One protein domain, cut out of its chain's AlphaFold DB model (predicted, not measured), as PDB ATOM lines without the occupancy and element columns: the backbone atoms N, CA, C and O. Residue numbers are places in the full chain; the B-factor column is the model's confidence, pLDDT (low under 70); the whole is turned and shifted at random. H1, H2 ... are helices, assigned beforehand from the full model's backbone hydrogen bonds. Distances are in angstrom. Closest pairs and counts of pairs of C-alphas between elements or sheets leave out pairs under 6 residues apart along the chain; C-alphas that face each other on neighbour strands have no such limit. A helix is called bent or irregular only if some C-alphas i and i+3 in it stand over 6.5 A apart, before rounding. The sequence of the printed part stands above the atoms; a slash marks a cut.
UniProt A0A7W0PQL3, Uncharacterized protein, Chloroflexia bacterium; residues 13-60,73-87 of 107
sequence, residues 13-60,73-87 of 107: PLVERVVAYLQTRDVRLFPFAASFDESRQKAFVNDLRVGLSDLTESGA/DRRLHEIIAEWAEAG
ATOM      1  N   PRO A  13     -51.163  18.479 -14.154       83.44
ATOM      2  CA  PRO A  13     -50.417  18.751 -12.930       83.44
ATOM      3  C   PRO A  13     -48.906  18.544 -13.092       83.44
ATOM      4  O   PRO A  13     -48.130  19.159 -12.355       83.44
ATOM      5  N   LEU A  14     -48.463  17.712 -14.044       84.06
ATOM      6  CA  LEU A  14     -47.042  17.567 -14.344       84.06
ATOM      7  C   LEU A  14     -46.504  18.817 -15.035       84.06
ATOM      8  O   LEU A  14     -45.466  19.345 -14.636       84.06
ATOM      9  N   VAL A  15     -47.228  19.315 -16.037       84.38
ATOM     10  CA  VAL A  15     -46.857  20.534 -16.763       84.38
ATOM     11  C   VAL A  15     -46.776  21.718 -15.802       84.38
ATOM     12  O   VAL A  15     -45.776  22.437 -15.802       84.38
ATOM     13  N   GLU A  16     -47.767  21.886 -14.924       86.94
ATOM     14  CA  GLU A  16     -47.750  22.935 -13.898       86.94
ATOM     15  C   GLU A  16     -46.552  22.795 -12.951       86.94
ATOM     16  O   GLU A  16     -45.876  23.784 -12.660       86.94
ATOM     17  N   ARG A  17     -46.227  21.569 -12.520       88.75
ATOM     18  CA  ARG A  17     -45.057  21.295 -11.672       88.75
ATOM     19  C   ARG A  17     -43.745  21.652 -12.371       88.75
ATOM     20  O   ARG A  17     -42.868  22.258 -11.755       88.75
ATOM     21  N   VAL A  18     -43.613  21.317 -13.650       87.50
ATOM     22  CA  VAL A  18     -42.432  21.646 -14.457       87.50
ATOM     23  C   VAL A  18     -42.306  23.154 -14.649       87.50
ATOM     24  O   VAL A  18     -41.229  23.711 -14.429       87.50
ATOM     25  N   VAL A  19     -43.396  23.843 -14.988       87.75
ATOM     26  CA  VAL A  19     -43.410  25.307 -15.127       87.75
ATOM     27  C   VAL A  19     -43.048  25.981 -13.802       87.75
ATOM     28  O   VAL A  19     -42.201  26.879 -13.786       87.75
ATOM     29  N   ALA A  20     -43.612  25.518 -12.683       90.06
ATOM     30  CA  ALA A  20     -43.282  26.022 -11.354       90.06
ATOM     31  C   ALA A  20     -41.791  25.830 -11.031       90.06
ATOM     32  O   ALA A  20     -41.141  26.768 -10.563       90.06
ATOM     33  N   TYR A  21     -41.210  24.670 -11.352       88.62
ATOM     34  CA  TYR A  21     -39.778  24.419 -11.172       88.62
ATOM     35  C   TYR A  21     -38.905  25.310 -12.065       88.62
ATOM     36  O   TYR A  21     -37.859  25.801 -11.635       88.62
ATOM     37  N   LEU A  22     -39.330  25.579 -13.302       89.00
ATOM     38  CA  LEU A  22     -38.608  26.473 -14.206       89.00
ATOM     39  C   LEU A  22     -38.550  27.920 -13.697       89.00
ATOM     40  O   LEU A  22     -37.553  28.598 -13.949       89.00
ATOM     41  N   GLN A  23     -39.582  28.371 -12.983       89.50
ATOM     42  CA  GLN A  23     -39.664  29.722 -12.420       89.50
ATOM     43  C   GLN A  23     -38.969  29.851 -11.061       89.50
ATOM     44  O   GLN A  23     -38.305  30.851 -10.802       89.50
ATOM     45  N   THR A  24     -39.134  28.856 -10.191       89.69
ATOM     46  CA  THR A  24     -38.736  28.949  -8.774       89.69
ATOM     47  C   THR A  24     -37.457  28.196  -8.445       89.69
ATOM     48  O   THR A  24     -36.825  28.500  -7.438       89.69
ATOM     49  N   ARG A  25     -37.077  27.210  -9.271       86.62
ATOM     50  CA  ARG A  25     -36.045  26.211  -8.948       86.62
ATOM     51  C   ARG A  25     -36.322  25.453  -7.651       86.62
ATOM     52  O   ARG A  25     -35.385  24.972  -7.018       86.62
ATOM     53  N   ASP A  26     -37.588  25.336  -7.248       88.31
ATOM     54  CA  ASP A  26     -37.933  24.663  -6.001       88.31
ATOM     55  C   ASP A  26     -37.689  23.150  -6.107       88.31
ATOM     56  O   ASP A  26     -38.450  22.405  -6.727       88.31
ATOM     57  N   VAL A  27     -36.616  22.685  -5.466       85.62
ATOM     58  CA  VAL A  27     -36.218  21.271  -5.406       85.62
ATOM     59  C   VAL A  27     -37.266  20.377  -4.740       85.62
ATOM     60  O   VAL A  27     -37.233  19.164  -4.913       85.62
ATOM     61  N   ARG A  28     -38.247  20.932  -4.018       87.94
ATOM     62  CA  ARG A  28     -39.375  20.147  -3.481       87.94
ATOM     63  C   ARG A  28     -40.260  19.576  -4.586       87.94
ATOM     64  O   ARG A  28     -40.943  18.582  -4.358       87.94
ATOM     65  N   LEU A  29     -40.249  20.195  -5.767       86.88
ATOM     66  CA  LEU A  29     -40.983  19.728  -6.943       86.88
ATOM     67  C   LEU A  29     -40.290  18.525  -7.597       86.88
ATOM     68  O   LEU A  29     -40.969  17.649  -8.127       86.88
ATOM     69  N   PHE A  30     -38.957  18.467  -7.508       87.25
ATOM     70  CA  PHE A  30     -38.119  17.380  -8.012       87.25
ATOM     71  C   PHE A  30     -37.012  17.066  -6.995       87.25
ATOM     72  O   PHE A  30     -35.925  17.633  -7.086       87.25
ATOM     73  N   PRO A  31     -37.264  16.174  -6.017       85.06
ATOM     74  CA  PRO A  31     -36.340  15.928  -4.907       85.06
ATOM     75  C   PRO A  31     -34.947  15.464  -5.347       85.06
ATOM     76  O   PRO A  31     -33.960  15.798  -4.700       85.06
ATOM     77  N   PHE A  32     -34.854  14.743  -6.468       83.12
ATOM     78  CA  PHE A  32     -33.578  14.317  -7.053       83.12
ATOM     79  C   PHE A  32     -32.715  15.501  -7.523       83.12
ATOM     80  O   PHE A  32     -31.490  15.408  -7.521       83.12
ATOM     81  N   ALA A  33     -33.330  16.647  -7.837       85.12
ATOM     82  CA  ALA A  33     -32.613  17.859  -8.214       85.12
ATOM     83  C   ALA A  33     -31.910  18.538  -7.026       85.12
ATOM     84  O   ALA A  33     -31.098  19.437  -7.236       85.12
ATOM     85  N   ALA A  34     -32.180  18.116  -5.783       86.25
ATOM     86  CA  ALA A  34     -31.474  18.620  -4.605       86.25
ATOM     87  C   ALA A  34     -29.971  18.283  -4.620       86.25
ATOM     88  O   ALA A  34     -29.184  19.009  -4.019       86.25
ATOM     89  N   SER A  35     -29.582  17.213  -5.320       83.56
ATOM     90  CA  SER A  35     -28.189  16.772  -5.458       83.56
ATOM     91  C   SER A  35     -27.504  17.307  -6.722       83.56
ATOM     92  O   SER A  35     -26.389  16.892  -7.026       83.56
ATOM     93  N   PHE A  36     -28.160  18.174  -7.500       83.62
ATOM     94  CA  PHE A  36     -27.596  18.686  -8.748       83.62
ATOM     95  C   PHE A  36     -26.600  19.821  -8.510       83.62
ATOM     96  O   PHE A  36     -26.925  20.833  -7.892       83.62
ATOM     97  N   ASP A  37     -25.423  19.704  -9.123       84.38
ATOM     98  CA  ASP A  37     -24.520  20.832  -9.344       84.38
ATOM     99  C   ASP A  37     -25.076  21.800 -10.404       84.38
ATOM    100  O   ASP A  37     -25.946  21.444 -11.204       84.38
ATOM    101  N   GLU A  38     -24.525  23.016 -10.486       84.06
ATOM    102  CA  GLU A  38     -24.979  24.059 -11.426       84.06
ATOM    103  C   GLU A  38     -25.060  23.581 -12.887       84.06
ATOM    104  O   GLU A  38     -25.973  23.964 -13.623       84.06
ATOM    105  N   SER A  39     -24.125  22.729 -13.316       83.69
ATOM    106  CA  SER A  39     -24.107  22.154 -14.668       83.69
ATOM    107  C   SER A  39     -25.276  21.195 -14.903       83.69
ATOM    108  O   SER A  39     -25.956  21.301 -15.924       83.69
ATOM    109  N   ARG A  40     -25.556  20.309 -13.939       83.38
ATOM    110  CA  ARG A  40     -26.672  19.350 -14.001       83.38
ATOM    111  C   ARG A  40     -28.006  20.072 -13.918       83.38
ATOM    112  O   ARG A  40     -28.919  19.791 -14.686       83.38
ATOM    113  N   GLN A  41     -28.088  21.092 -13.066       85.44
ATOM    114  CA  GLN A  41     -29.270  21.934 -12.974       85.44
ATOM    115  C   GLN A  41     -29.546  22.649 -14.301       85.44
ATOM    116  O   GLN A  41     -30.685  22.652 -14.758       85.44
ATOM    117  N   LYS A  42     -28.533  23.224 -14.962       86.00
ATOM    118  CA  LYS A  42     -28.709  23.851 -16.284       86.00
ATOM    119  C   LYS A  42     -29.165  22.854 -17.349       86.00
ATOM    120  O   LYS A  42     -30.044  23.203 -18.135       86.00
ATOM    121  N   ALA A  43     -28.610  21.647 -17.357       85.50
ATOM    122  CA  ALA A  43     -28.995  20.607 -18.305       85.50
ATOM    123  C   ALA A  43     -30.432  20.129 -18.092       85.50
ATOM    124  O   ALA A  43     -31.232  20.205 -19.018       85.50
ATOM    125  N   PHE A  44     -30.805  19.790 -16.856       86.25
ATOM    126  CA  PHE A  44     -32.173  19.389 -16.521       86.25
ATOM    127  C   PHE A  44     -33.198  20.453 -16.930       86.25
ATOM    128  O   PHE A  44     -34.263  20.174 -17.468       86.25
ATOM    129  N   VAL A  45     -32.858  21.723 -16.731       89.06
ATOM    130  CA  VAL A  45     -33.697  22.851 -17.144       89.06
ATOM    131  C   VAL A  45     -33.828  22.957 -18.654       89.06
ATOM    132  O   VAL A  45     -34.896  23.331 -19.142       89.06
ATOM    133  N   ASN A  46     -32.744  22.693 -19.379       87.38
ATOM    134  CA  ASN A  46     -32.762  22.669 -20.830       87.38
ATOM    135  C   ASN A  46     -33.666  21.539 -21.332       87.38
ATOM    136  O   ASN A  46     -34.550  21.809 -22.141       87.38
ATOM    137  N   ASP A  47     -33.543  20.335 -20.771       85.38
ATOM    138  CA  ASP A  47     -34.407  19.197 -21.106       85.38
ATOM    139  C   ASP A  47     -35.882  19.495 -20.843       85.38
ATOM    140  O   ASP A  47     -36.717  19.322 -21.729       85.38
ATOM    141  N   LEU A  48     -36.221  20.046 -19.674       87.81
ATOM    142  CA  LEU A  48     -37.602  20.430 -19.364       87.81
ATOM    143  C   LEU A  48     -38.164  21.461 -20.359       87.81
ATOM    144  O   LEU A  48     -39.340  21.402 -20.720       87.81
ATOM    145  N   ARG A  49     -37.338  22.408 -20.824       87.12
ATOM    146  CA  ARG A  49     -37.739  23.392 -21.846       87.12
ATOM    147  C   ARG A  49     -37.924  22.757 -23.217       87.12
ATOM    148  O   ARG A  49     -38.874  23.122 -23.910       87.12
ATOM    149  N   VAL A  50     -37.052  21.828 -23.601       84.75
ATOM    150  CA  VAL A  50     -37.178  21.061 -24.848       84.75
ATOM    151  C   VAL A  50     -38.452  20.219 -24.812       84.75
ATOM    152  O   VAL A  50     -39.265  20.334 -25.725       84.75
ATOM    153  N   GLY A  51     -38.703  19.483 -23.725       82.88
ATOM    154  CA  GLY A  51     -39.919  18.685 -23.546       82.88
ATOM    155  C   GLY A  51     -41.207  19.519 -23.578       82.88
ATOM    156  O   GLY A  51     -42.177  19.131 -24.225       82.88
ATOM    157  N   LEU A  52     -41.220  20.705 -22.955       83.38
ATOM    158  CA  LEU A  52     -42.355  21.638 -23.054       83.38
ATOM    159  C   LEU A  52     -42.541  22.220 -24.463       83.38
ATOM    160  O   LEU A  52     -43.675  22.470 -24.884       83.38
ATOM    161  N   SER A  53     -41.447  22.466 -25.182       80.62
ATOM    162  CA  SER A  53     -41.501  22.987 -26.551       80.62
ATOM    163  C   SER A  53     -42.034  21.931 -27.514       80.62
ATOM    164  O   SER A  53     -42.887  22.255 -28.333       80.62
ATOM    165  N   ASP A  54     -41.618  20.672 -27.358       78.69
ATOM    166  CA  ASP A  54     -42.132  19.526 -28.116       78.69
ATOM    167  C   ASP A  54     -43.625  19.283 -27.849       78.69
ATOM    168  O   ASP A  54     -44.412  19.122 -28.785       78.69
ATOM    169  N   LEU A  55     -44.052  19.381 -26.583       76.50
ATOM    170  CA  LEU A  55     -45.464  19.327 -26.201       76.50
ATOM    171  C   LEU A  55     -46.280  20.435 -26.894       76.50
ATOM    172  O   LEU A  55     -47.358  20.185 -27.439       76.50
ATOM    173  N   THR A  56     -45.752  21.663 -26.899       71.12
ATOM    174  CA  THR A  56     -46.402  22.828 -27.518       71.12
ATOM    175  C   THR A  56     -46.425  22.714 -29.041       71.12
ATOM    176  O   THR A  56     -47.450  22.999 -29.656       71.12
ATOM    177  N   GLU A  57     -45.334  22.266 -29.665       66.00
ATOM    178  CA  GLU A  57     -45.240  22.064 -31.112       66.00
ATOM    179  C   GLU A  57     -46.158  20.929 -31.576       66.00
ATOM    180  O   GLU A  57     -46.862  21.073 -32.577       66.00
ATOM    181  N   SER A  58     -46.227  19.835 -30.821       61.53
ATOM    182  CA  SER A  58     -47.168  18.739 -31.053       61.53
ATOM    183  C   SER A  58     -48.621  19.202 -30.946       61.53
ATOM    184  O   SER A  58     -49.455  18.789 -31.753       61.53
ATOM    185  N   GLY A  59     -48.929  20.101 -30.005       56.94
ATOM    186  CA  GLY A  59     -50.232  20.765 -29.918       56.94
ATOM    187  C   GLY A  59     -50.501  21.723 -31.087       56.94
ATOM    188  O   GLY A  59     -51.591  21.714 -31.659       56.94
ATOM    189  N   ALA A  60     -49.502  22.509 -31.496       52.94
ATOM    190  CA  ALA A  60     -49.614  23.532 -32.537       52.94
ATOM    191  C   ALA A  60     -49.710  22.946 -33.956       52.94
ATOM    192  O   ALA A  60     -50.582  23.352 -34.725       52.94
ATOM    193  N   ASP A  73     -47.703  14.291 -23.058       72.69
ATOM    194  CA  ASP A  73     -46.545  14.673 -22.225       72.69
ATOM    195  C   ASP A  73     -45.565  13.515 -21.991       72.69
ATOM    196  O   ASP A  73     -44.659  13.616 -21.165       72.69
ATOM    197  N   ARG A  74     -45.687  12.436 -22.772       75.50
ATOM    198  CA  ARG A  74     -44.802  11.273 -22.723       75.50
ATOM    199  C   ARG A  74     -43.325  11.668 -22.659       75.50
ATOM    200  O   ARG A  74     -42.602  11.130 -21.832       75.50
ATOM    201  N   ARG A  75     -42.890  12.638 -23.474       76.50
ATOM    202  CA  ARG A  75     -41.496  13.103 -23.479       76.50
ATOM    203  C   ARG A  75     -41.092  13.774 -22.162       76.50
ATOM    204  O   ARG A  75     -39.973  13.598 -21.703       76.50
ATOM    205  N   LEU A  76     -42.002  14.527 -21.544       82.44
ATOM    206  CA  LEU A  76     -41.806  15.129 -20.223       82.44
ATOM    207  C   LEU A  76     -41.705  14.058 -19.130       82.44
ATOM    208  O   LEU A  76     -40.840  14.166 -18.263       82.44
ATOM    209  N   HIS A  77     -42.539  13.018 -19.195       83.50
ATOM    210  CA  HIS A  77     -42.437  11.861 -18.306       83.50
ATOM    211  C   HIS A  77     -41.118  11.107 -18.481       83.50
ATOM    212  O   HIS A  77     -40.488  10.789 -17.478       83.50
ATOM    213  N   GLU A  78     -40.694  10.852 -19.723       83.50
ATOM    214  CA  GLU A  78     -39.426  10.181 -20.037       83.50
ATOM    215  C   GLU A  78     -38.244  10.966 -19.459       83.50
ATOM    216  O   GLU A  78     -37.506  10.414 -18.654       83.50
ATOM    217  N   ILE A  79     -38.156  12.276 -19.716       84.38
ATOM    218  CA  ILE A  79     -37.102  13.137 -19.152       84.38
ATOM    219  C   ILE A  79     -37.079  13.051 -17.620       84.38
ATOM    220  O   ILE A  79     -36.029  12.874 -17.009       84.38
ATOM    221  N   ILE A  80     -38.232  13.185 -16.962       86.19
ATOM    222  CA  ILE A  80     -38.288  13.166 -15.493       86.19
ATOM    223  C   ILE A  80     -37.914  11.785 -14.947       86.19
ATOM    224  O   ILE A  80     -37.250  11.720 -13.913       86.19
ATOM    225  N   ALA A  81     -38.314  10.708 -15.624       85.06
ATOM    226  CA  ALA A  81     -37.939   9.347 -15.264       85.06
ATOM    227  C   ALA A  81     -36.429   9.132 -15.420       85.06
ATOM    228  O   ALA A  81     -35.797   8.734 -14.451       85.06
ATOM    229  N   GLU A  82     -35.836   9.503 -16.558       84.31
ATOM    230  CA  GLU A  82     -34.395   9.382 -16.820       84.31
ATOM    231  C   GLU A  82     -33.562  10.117 -15.758       84.31
ATOM    232  O   GLU A  82     -32.627   9.559 -15.183       84.31
ATOM    233  N   TRP A  83     -33.942  11.352 -15.420       85.12
ATOM    234  CA  TRP A  83     -33.262  12.132 -14.384       85.12
ATOM    235  C   TRP A  83     -33.499  11.594 -12.962       85.12
ATOM    236  O   TRP A  83     -32.624  11.720 -12.100       85.12
ATOM    237  N   ALA A  84     -34.663  10.995 -12.695       83.50
ATOM    238  CA  ALA A  84     -34.957  10.360 -11.412       83.50
ATOM    239  C   ALA A  84     -34.219   9.021 -11.245       83.50
ATOM    240  O   ALA A  84     -33.712   8.751 -10.156       83.50
ATOM    241  N   GLU A  85     -34.126   8.212 -12.303       81.31
ATOM    242  CA  GLU A  85     -33.380   6.948 -12.343       81.31
ATOM    243  C   GLU A  85     -31.872   7.184 -12.246       81.31
ATOM    244  O   GLU A  85     -31.188   6.470 -11.511       81.31
ATOM    245  N   ALA A  86     -31.366   8.246 -12.881       79.19
ATOM    246  CA  ALA A  86     -29.988   8.698 -12.708       79.19
ATOM    247  C   ALA A  86     -29.699   9.184 -11.273       79.19
ATOM    248  O   ALA A  86     -28.541   9.322 -10.880       79.19
ATOM    249  N   GLY A  87     -30.734   9.448 -10.464       69.19
ATOM    250  CA  GLY A  87     -30.610   9.670  -9.023       69.19
ATOM    251  C   GLY A  87     -29.752  10.875  -8.623       69.19
ATOM    252  O   GLY A  87     -29.245  10.909  -7.502       69.19
TER     253      GLY A  87
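This is residues 13 to 60 and 73 to 87 of the 107 residues of an uncharacterized protein of Chloroflexia bacterium (UniProt A0A7W0PQL3). One long helix, H3, makes the longest axis of the model, with a shorter helix, H4, packed side by side along it and running back the opposite way, and a third helix, H1, passing aslant at 45 degrees to H3; the centres of these three make a triangle. The very short helix H2 sits near the beginning of H3 and the end of H4, at one end of the shape. The printed part has 63 residues with four named helices, in the order H1, H2, H3, H4 along the chain, and no named strand; the class is all helix, with 52 residues in the helices. The whole is compact, with a radius of gyration of the C-alphas of 11.2 A, yet elongated in outline, with spans of 35 by 22 by 20 A.

The printed part begins with H1, residues 13 to 24, which only just touches H3, residues 38 to 60, with 3 pairs of C-alphas within 8 A. The closest C-alphas of the two are those of Leu 22 and Val 45, 6.8 A apart, and H3 touches H1 with residues 45 to 52 alone. The two run opposite ways at a steep tilt of 45 degrees, and their centres are 11.2 A apart. H2, residues 31 to 35, follows H1 in the chain, and the two are apart. H2 is close to H3 but not clearly touching it; their closest C-alphas, those of Ala 33 and Gln 41, are 7.1 A apart. H3 touches H4, residues 74 to 85, with 10 pairs of C-alphas within 8 A. The closest are the C-alphas of Gly 51 and Leu 76, 5.2 A apart. H3 and H4 run opposite ways at a shallow tilt of 18 degrees, with 11.1 A from centre to centre. H4 is also close to H2 but not clearly touching it, with the closest C-alphas, those of Phe 32 and Ala 84, 6.0 A apart. H1 and H4 are near each other, with 7 pairs of C-alphas within 10 A. In H1, H3 and H4 every O i to N i+4 pair is within hydrogen-bond range; in H2 this holds for 0 of 1, while 2 of its 2 O i to N i+3 pairs are within range.

H1 runs from Pro 13, with its C-alpha at (-50.417, 18.751, -12.930), to Thr 24, 16.1 A from first to last C-alpha. H2 runs from Pro 31 to Ser 35 and measures 8.2 A; it is neither bent nor irregular, but only just: C-alphas 32 and 35 are 6.1 A apart. H3, the longest helix with 23 residues, begins with C-alpha 38 at (-24.979, 24.059, -11.426) and measures 32.4 A to the C-alpha of Ala 60. H4 runs from Arg 74 to Glu 85, whose C-alpha is at (-33.380, 6.948, -12.343), and measures 16.0 A.

The two C-alphas farthest apart in the domain are those of Ser 35 and Ala 60, 35.2 A from each other, while those of Pro 13 and Gly 87, the first and last printed, are 22.1 A apart. Residues 61 to 72 are not printed, and C-alphas 60 and 73 are 13.9 A apart across this cut, which lies in the link from H3 to H4. Of the links that are printed whole, H2 to H3, with 2 residues, is tight, and H1 to H2, with 6 residues, is short. The mean pLDDT of the printed part is 82.6; residues 57 to 60 and residue 87 are under 70.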